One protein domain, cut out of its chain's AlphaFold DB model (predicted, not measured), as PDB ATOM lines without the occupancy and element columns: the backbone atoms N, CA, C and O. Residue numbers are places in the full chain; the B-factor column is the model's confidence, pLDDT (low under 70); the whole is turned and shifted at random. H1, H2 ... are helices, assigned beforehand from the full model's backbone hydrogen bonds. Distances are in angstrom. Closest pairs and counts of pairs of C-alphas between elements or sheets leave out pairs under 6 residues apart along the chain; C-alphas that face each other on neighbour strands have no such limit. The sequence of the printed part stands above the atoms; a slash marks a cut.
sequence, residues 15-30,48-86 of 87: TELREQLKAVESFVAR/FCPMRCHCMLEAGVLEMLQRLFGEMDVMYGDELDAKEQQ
ATOM      1  N   THR A  15     156.407 224.463 303.817       86.44
ATOM      2  CA  THR A  15     155.207 224.347 302.983       86.44
ATOM      3  C   THR A  15     155.069 225.535 302.037       86.44
ATOM      4  O   THR A  15     154.970 225.321 300.831       86.44
ATOM      5  N   GLU A  16     155.159 226.767 302.546       86.25
ATOM      6  CA  GLU A  16     155.069 227.981 301.718       86.25
ATOM      7  C   GLU A  16     156.154 228.010 300.636       86.25
ATOM      8  O   GLU A  16     155.877 228.325 299.481       86.25
ATOM      9  N   LEU A  17     157.385 227.613 300.973       85.50
ATOM     10  CA  LEU A  17     158.486 227.567 300.003       85.50
ATOM     11  C   LEU A  17     158.225 226.554 298.880       85.50
ATOM     12  O   LEU A  17     158.528 226.825 297.719       85.50
ATOM     13  N   ARG A  18     157.625 225.401 299.198       88.12
ATOM     14  CA  ARG A  18     157.235 224.403 298.189       88.12
ATOM     15  C   ARG A  18     156.111 224.905 297.289       88.12
ATOM     16  O   ARG A  18     156.145 224.667 296.084       88.12
ATOM     17  N   GLU A  19     155.127 225.597 297.855       91.00
ATOM     18  CA  GLU A  19     154.040 226.203 297.080       91.00
ATOM     19  C   GLU A  19     154.569 227.278 296.127       91.00
ATOM     20  O   GLU A  19     154.195 227.296 294.953       91.00
ATOM     21  N   GLN A  20     155.501 228.112 296.593       90.56
ATOM     22  CA  GLN A  20     156.168 229.106 295.756       90.56
ATOM     23  C   GLN A  20     156.980 228.462 294.629       90.56
ATOM     24  O   GLN A  20     156.833 228.872 293.480       90.56
ATOM     25  N   LEU A  21     157.766 227.417 294.912       90.75
ATOM     26  CA  LEU A  21     158.493 226.672 293.875       90.75
ATOM     27  C   LEU A  21     157.545 226.113 292.806       90.75
ATOM     28  O   LEU A  21     157.807 226.250 291.615       90.75
ATOM     29  N   LYS A  22     156.396 225.560 293.210       92.44
ATOM     30  CA  LYS A  22     155.380 225.052 292.277       92.44
ATOM     31  C   LYS A  22     154.750 226.160 291.425       92.44
ATOM     32  O   LYS A  22     154.447 225.953 290.245       92.44
ATOM     33  N   ALA A  23     154.533 227.337 292.007       93.44
ATOM     34  CA  ALA A  23     154.042 228.498 291.273       93.44
ATOM     35  C   ALA A  23     155.067 228.980 290.232       93.44
ATOM     36  O   ALA A  23     154.689 229.256 289.091       93.44
ATOM     37  N   VAL A  24     156.355 229.013 290.596       91.88
ATOM     38  CA  VAL A  24     157.460 229.336 289.680       91.88
ATOM     39  C   VAL A  24     157.555 228.301 288.563       91.88
ATOM     40  O   VAL A  24     157.599 228.686 287.400       91.88
ATOM     41  N   GLU A  25     157.479 227.008 288.874       92.75
ATOM     42  CA  GLU A  25     157.468 225.927 287.877       92.75
ATOM     43  C   GLU A  25     156.368 226.139 286.837       92.75
ATOM     44  O   GLU A  25     156.607 226.113 285.631       92.75
ATOM     45  N   SER A  26     155.161 226.438 287.317       92.88
ATOM     46  CA  SER A  26     153.995 226.678 286.467       92.88
ATOM     47  C   SER A  26     154.148 227.943 285.619       92.88
ATOM     48  O   SER A  26     153.587 228.045 284.529       92.88
ATOM     49  N   PHE A  27     154.859 228.954 286.116       91.69
ATOM     50  CA  PHE A  27     155.192 230.151 285.352       91.69
ATOM     51  C   PHE A  27     156.239 229.854 284.274       91.69
ATOM     52  O   PHE A  27     155.997 230.156 283.108       91.69
ATOM     53  N   VAL A  28     157.344 229.197 284.632       89.88
ATOM     54  CA  VAL A  28     158.442 228.866 283.714       89.88
ATOM     55  C   VAL A  28     157.966 227.953 282.587       89.88
ATOM     56  O   VAL A  28     158.265 228.218 281.425       89.88
ATOM     57  N   ALA A  29     157.133 226.954 282.892       88.94
ATOM     58  CA  ALA A  29     156.531 226.075 281.888       88.94
ATOM     59  C   ALA A  29     155.693 226.830 280.835       88.94
ATOM     60  O   ALA A  29     155.516 226.344 279.719       88.94
ATOM     61  N   ARG A  30     155.179 228.024 281.168       90.75
ATOM     62  CA  ARG A  30     154.378 228.866 280.265       90.75
ATOM     63  C   ARG A  30     155.199 229.854 279.440       90.75
ATOM     64  O   ARG A  30     154.660 230.379 278.471       90.75
ATOM     65  N   PHE A  48     169.009 237.870 305.056       65.00
ATOM     66  CA  PHE A  48     167.567 237.641 305.116       65.00
ATOM     67  C   PHE A  48     167.166 236.211 304.742       65.00
ATOM     68  O   PHE A  48     166.070 235.758 305.069       65.00
ATOM     69  N   CYS A  49     168.071 235.462 304.104       66.56
ATOM     70  CA  CYS A  49     167.863 234.061 303.759       66.56
ATOM     71  C   CYS A  49     168.784 233.150 304.591       66.56
ATOM     72  O   CYS A  49     169.982 233.045 304.296       66.56
ATOM     73  N   PRO A  50     168.255 232.461 305.623       74.75
ATOM     74  CA  PRO A  50     169.007 231.445 306.349       74.75
ATOM     75  C   PRO A  50     169.549 230.377 305.392       74.75
ATOM     76  O   PRO A  50     168.822 229.904 304.518       74.75
ATOM     77  N   MET A  51     170.792 229.926 305.602       76.06
ATOM     78  CA  MET A  51     171.455 228.942 304.724       76.06
ATOM     79  C   MET A  51     170.610 227.690 304.461       76.06
ATOM     80  O   MET A  51     170.559 227.202 303.340       76.06
ATOM     81  N   ARG A  52     169.874 227.204 305.468       74.62
ATOM     82  CA  ARG A  52     168.978 226.048 305.316       74.62
ATOM     83  C   ARG A  52     167.871 226.281 304.278       74.62
ATOM     84  O   ARG A  52     167.536 225.363 303.537       74.62
ATOM     85  N   CYS A  53     167.294 227.480 304.243       77.88
ATOM     86  CA  CYS A  53     166.276 227.846 303.260       77.88
ATOM     87  C   CYS A  53     166.897 227.984 301.869       77.88
ATOM     88  O   CYS A  53     166.302 227.521 300.902       77.88
ATOM     89  N   HIS A  54     168.104 228.550 301.787       82.62
ATOM     90  CA  HIS A  54     168.843 228.669 300.534       82.62
ATOM     91  C   HIS A  54     169.130 227.306 299.898       82.62
ATOM     92  O   HIS A  54     168.707 227.097 298.769       82.62
ATOM     93  N   CYS A  55     169.728 226.359 300.631       83.94
ATOM     94  CA  CYS A  55     170.012 225.019 300.104       83.94
ATOM     95  C   CYS A  55     168.743 224.314 299.603       83.94
ATOM     96  O   CYS A  55     168.759 223.646 298.575       83.94
ATOM     97  N   MET A  56     167.625 224.466 300.322       85.62
ATOM     98  CA  MET A  56     166.355 223.860 299.920       85.62
ATOM     99  C   MET A  56     165.773 224.512 298.659       85.62
ATOM    100  O   MET A  56     165.245 223.812 297.799       85.62
ATOM    101  N   LEU A  57     165.843 225.841 298.558       88.19
ATOM    102  CA  LEU A  57     165.376 226.576 297.383       88.19
ATOM    103  C   LEU A  57     166.237 226.273 296.162       88.19
ATOM    104  O   LEU A  57     165.691 226.012 295.100       88.19
ATOM    105  N   GLU A  58     167.557 226.270 296.318       89.75
ATOM    106  CA  GLU A  58     168.499 225.936 295.255       89.75
ATOM    107  C   GLU A  58     168.252 224.521 294.725       89.75
ATOM    108  O   GLU A  58     168.001 224.357 293.533       89.75
ATOM    109  N   ALA A  59     168.197 223.517 295.608       90.50
ATOM    110  CA  ALA A  59     167.879 222.145 295.220       90.50
ATOM    111  C   ALA A  59     166.513 222.049 294.517       90.50
ATOM    112  O   ALA A  59     166.398 221.435 293.460       90.50
ATOM    113  N   GLY A  60     165.487 222.718 295.055       92.31
ATOM    114  CA  GLY A  60     164.150 222.724 294.462       92.31
ATOM    115  C   GLY A  60     164.090 223.397 293.087       92.31
ATOM    116  O   GLY A  60     163.361 222.930 292.211       92.31
ATOM    117  N   VAL A  61     164.862 224.466 292.870       92.25
ATOM    118  CA  VAL A  61     164.982 225.129 291.563       92.25
ATOM    119  C   VAL A  61     165.695 224.219 290.566       92.25
ATOM    120  O   VAL A  61     165.210 224.074 289.447       92.25
ATOM    121  N   LEU A  62     166.797 223.577 290.958       93.00
ATOM    122  CA  LEU A  62     167.525 222.648 290.088       93.00
ATOM    123  C   LEU A  62     166.648 221.454 289.685       93.00
ATOM    124  O   LEU A  62     166.519 221.166 288.497       93.00
ATOM    125  N   GLU A  63     165.955 220.827 290.641       93.31
ATOM    126  CA  GLU A  63     165.005 219.739 290.366       93.31
ATOM    127  C   GLU A  63     163.858 220.188 289.449       93.31
ATOM    128  O   GLU A  63     163.430 219.451 288.559       93.31
ATOM    129  N   MET A  64     163.328 221.396 289.655       93.88
ATOM    130  CA  MET A  64     162.287 221.973 288.804       93.88
ATOM    131  C   MET A  64     162.780 222.155 287.365       93.88
ATOM    132  O   MET A  64     162.101 221.733 286.429       93.88
ATOM    133  N   LEU A  65     163.949 222.768 287.176       92.38
ATOM    134  CA  LEU A  65     164.502 223.019 285.847       92.38
ATOM    135  C   LEU A  65     164.858 221.708 285.137       92.38
ATOM    136  O   LEU A  65     164.547 221.566 283.954       92.38
ATOM    137  N   GLN A  66     165.399 220.726 285.862       92.31
ATOM    138  CA  GLN A  66     165.696 219.405 285.316       92.31
ATOM    139  C   GLN A  66     164.424 218.675 284.858       92.31
ATOM    140  O   GLN A  66     164.406 218.057 283.794       92.31
ATOM    141  N   ARG A  67     163.320 218.780 285.614       92.12
ATOM    142  CA  ARG A  67     162.018 218.217 285.209       92.12
ATOM    143  C   ARG A  67     161.439 218.896 283.968       92.12
ATOM    144  O   ARG A  67     160.832 218.215 283.146       92.12
ATOM    145  N   LEU A  68     161.601 220.213 283.835       91.94
ATOM    146  CA  LEU A  68     161.042 220.978 282.716       91.94
ATOM    147  C   LEU A  68     161.871 220.865 281.431       91.94
ATOM    148  O   LEU A  68     161.303 220.831 280.342       91.94
ATOM    149  N   PHE A  69     163.199 220.828 281.545       91.44
ATOM    150  CA  PHE A  69     164.109 220.988 280.406       91.44
ATOM    151  C   PHE A  69     165.065 219.810 280.185       91.44
ATOM    152  O   PHE A  69     165.796 219.811 279.190       91.44
ATOM    153  N   GLY A  70     165.040 218.798 281.055       90.38
ATOM    154  CA  GLY A  70     165.917 217.632 280.984       90.38
ATOM    155  C   GLY A  70     167.284 217.884 281.615       90.38
ATOM    156  O   GLY A  70     167.415 218.664 282.550       90.38
ATOM    157  N   GLU A  71     168.307 217.190 281.124       90.69
ATOM    158  CA  GLU A  71     169.671 217.287 281.649       90.69
ATOM    159  C   GLU A  71     170.254 218.702 281.495       90.69
ATOM    160  O   GLU A  71     170.030 219.384 280.484       90.69
ATOM    161  N   MET A  72     170.978 219.148 282.522       89.50
ATOM    162  CA  MET A  72     171.527 220.494 282.636       89.50
ATOM    163  C   MET A  72     172.951 220.441 283.172       89.50
ATOM    164  O   MET A  72     173.214 219.743 284.149       89.50
ATOM    165  N   ASP A  73     173.823 221.254 282.588       90.25
ATOM    166  CA  ASP A  73     175.117 221.563 283.182       90.25
ATOM    167  C   ASP A  73     174.918 222.602 284.289       90.25
ATOM    168  O   ASP A  73     174.403 223.697 284.051       90.25
ATOM    169  N   VAL A  74     175.318 222.248 285.508       88.56
ATOM    170  CA  VAL A  74     175.304 223.140 286.671       88.56
ATOM    171  C   VAL A  74     176.746 223.524 286.971       88.56
ATOM    172  O   VAL A  74     177.610 222.655 287.019       88.56
ATOM    173  N   MET A  75     177.001 224.819 287.147       88.25
ATOM    174  CA  MET A  75     178.290 225.329 287.611       88.25
ATOM    175  C   MET A  75     178.057 226.197 288.837       88.25
ATOM    176  O   MET A  75     177.226 227.110 288.803       88.25
ATOM    177  N   TYR A  76     178.787 225.909 289.907       85.81
ATOM    178  CA  TYR A  76     178.771 226.721 291.119       85.81
ATOM    179  C   TYR A  76     179.753 227.895 290.993       85.81
ATOM    180  O   TYR A  76     180.654 227.888 290.155       85.81
ATOM    181  N   GLY A  77     179.544 228.959 291.777       80.12
ATOM    182  CA  GLY A  77     180.308 230.207 291.629       80.12
ATOM    183  C   GLY A  77     181.823 230.032 291.800       80.12
ATOM    184  O   GLY A  77     182.595 230.630 291.065       80.12
ATOM    185  N   ASP A  78     182.242 229.147 292.701       78.50
ATOM    186  CA  ASP A  78     183.642 228.765 292.905       78.50
ATOM    187  C   ASP A  78     184.253 228.043 291.692       78.50
ATOM    188  O   ASP A  78     185.430 228.231 291.376       78.50
ATOM    189  N   GLU A  79     183.456 227.257 290.970       76.62
ATOM    190  CA  GLU A  79     183.869 226.594 289.728       76.62
ATOM    191  C   GLU A  79     183.925 227.567 288.544       76.62
ATOM    192  O   GLU A  79     184.771 227.421 287.656       76.62
ATOM    193  N   LEU A  80     183.035 228.566 288.530       74.38
ATOM    194  CA  LEU A  80     183.029 229.632 287.532       74.38
ATOM    195  C   LEU A  80     184.292 230.494 287.659       74.38
ATOM    196  O   LEU A  80     185.011 230.661 286.673       74.38
ATOM    197  N   ASP A  81     184.618 230.929 288.878       71.88
ATOM    198  CA  ASP A  81     185.824 231.712 289.167       71.88
ATOM    199  C   ASP A  81     187.104 230.947 288.781       71.88
ATOM    200  O   ASP A  81     188.071 231.535 288.292       71.88
ATOM    201  N   ALA A  82     187.121 229.622 288.969       70.81
ATOM    202  CA  ALA A  82     188.246 228.769 288.590       70.81
ATOM    203  C   ALA A  82     188.404 228.616 287.065       70.81
ATOM    204  O   ALA A  82     189.529 228.500 286.574       70.81
ATOM    205  N   LYS A  83     187.299 228.627 286.307       63.00
ATOM    206  CA  LYS A  83     187.320 228.584 284.836       63.00
ATOM    207  C   LYS A  83     187.746 229.907 284.215       63.00
ATOM    208  O   LYS A  83     188.468 229.889 283.225       63.00
ATOM    209  N   GLU A  84     187.352 231.035 284.797       65.50
ATOM    210  CA  GLU A  84     187.770 232.365 284.326       65.50
ATOM    211  C   GLU A  84     189.261 232.653 284.580       65.50
ATOM    212  O   GLU A  84     189.840 233.545 283.965       65.50
ATOM    213  N   GLN A  85     189.908 231.875 285.457       58.56
ATOM    214  CA  GLN A  85     191.341 231.970 285.755       58.56
ATOM    215  C   GLN A  85     192.225 231.065 284.879       58.56
ATOM    216  O   GLN A  85     193.453 231.118 285.005       58.56
ATOM    217  N   GLN A  86     191.646 230.243 283.997       47.12
ATOM    218  CA  GLN A  86     192.413 229.474 283.014       47.12
ATOM    219  C   GLN A  86     192.569 230.288 281.714       47.12
ATOM    220  O   GLN A  86     191.559 230.729 281.168       47.12
TER     221      GLN A  86
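What this domain is: This is residues 15 to 30 and 48 to 86 of the 87 residues of the protein "Hypothetical protein" of Symbiodinium necroappetens (UniProt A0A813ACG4). Two helices, the long H2 and the shorter H1, stand side by side, and from the end of H2 an extended stretch leads away to a small helix, H3, whose residues 77 to 82 stick out from the pair. The printed part has 55 residues with three named helices, H1, H2, H3 in chain order, and no named strand: the class is all helix. The whole is loose, with a radius of gyration of the C-alphas of 13.8 A, and flat, spanning 41 by 29 by 13 A.

How they stand to each other: Look first at H2, residues 51 to 69. H1, residues 15 to 28, touches it, the closest C-alphas being those of Glu 25 and Met 64, 6.3 A apart. They run the same way at a shallow tilt of 32 degrees, only just short of steep. H3, residues 77 to 84, is apart from both. In H1, H2 and H3 every O i to N i+4 pair is within hydrogen-bond range.

Where its parts are: Find C-alpha 51 at (171.455, 228.942, 304.724); from there H2 runs 26.6 A to C-alpha 69. H1 starts at C-alpha 15, (155.207, 224.347, 302.983), and measures 20.1 A. H3 measures 10.7 A and ends at C-alpha 84, (187.770, 232.365, 284.326).

The domain as a whole: The C-alphas farthest apart, Thr 15 and Gln 86, are 42.5 A apart. Residues 31 to 47 are not printed; C-alphas 30 and 48 are 29.5 A apart across this cut. The link from H2 to H3 is short, with 7 residues. Confidence is low, with pLDDT under 70, at residues 48 to 49 and 83 to 86.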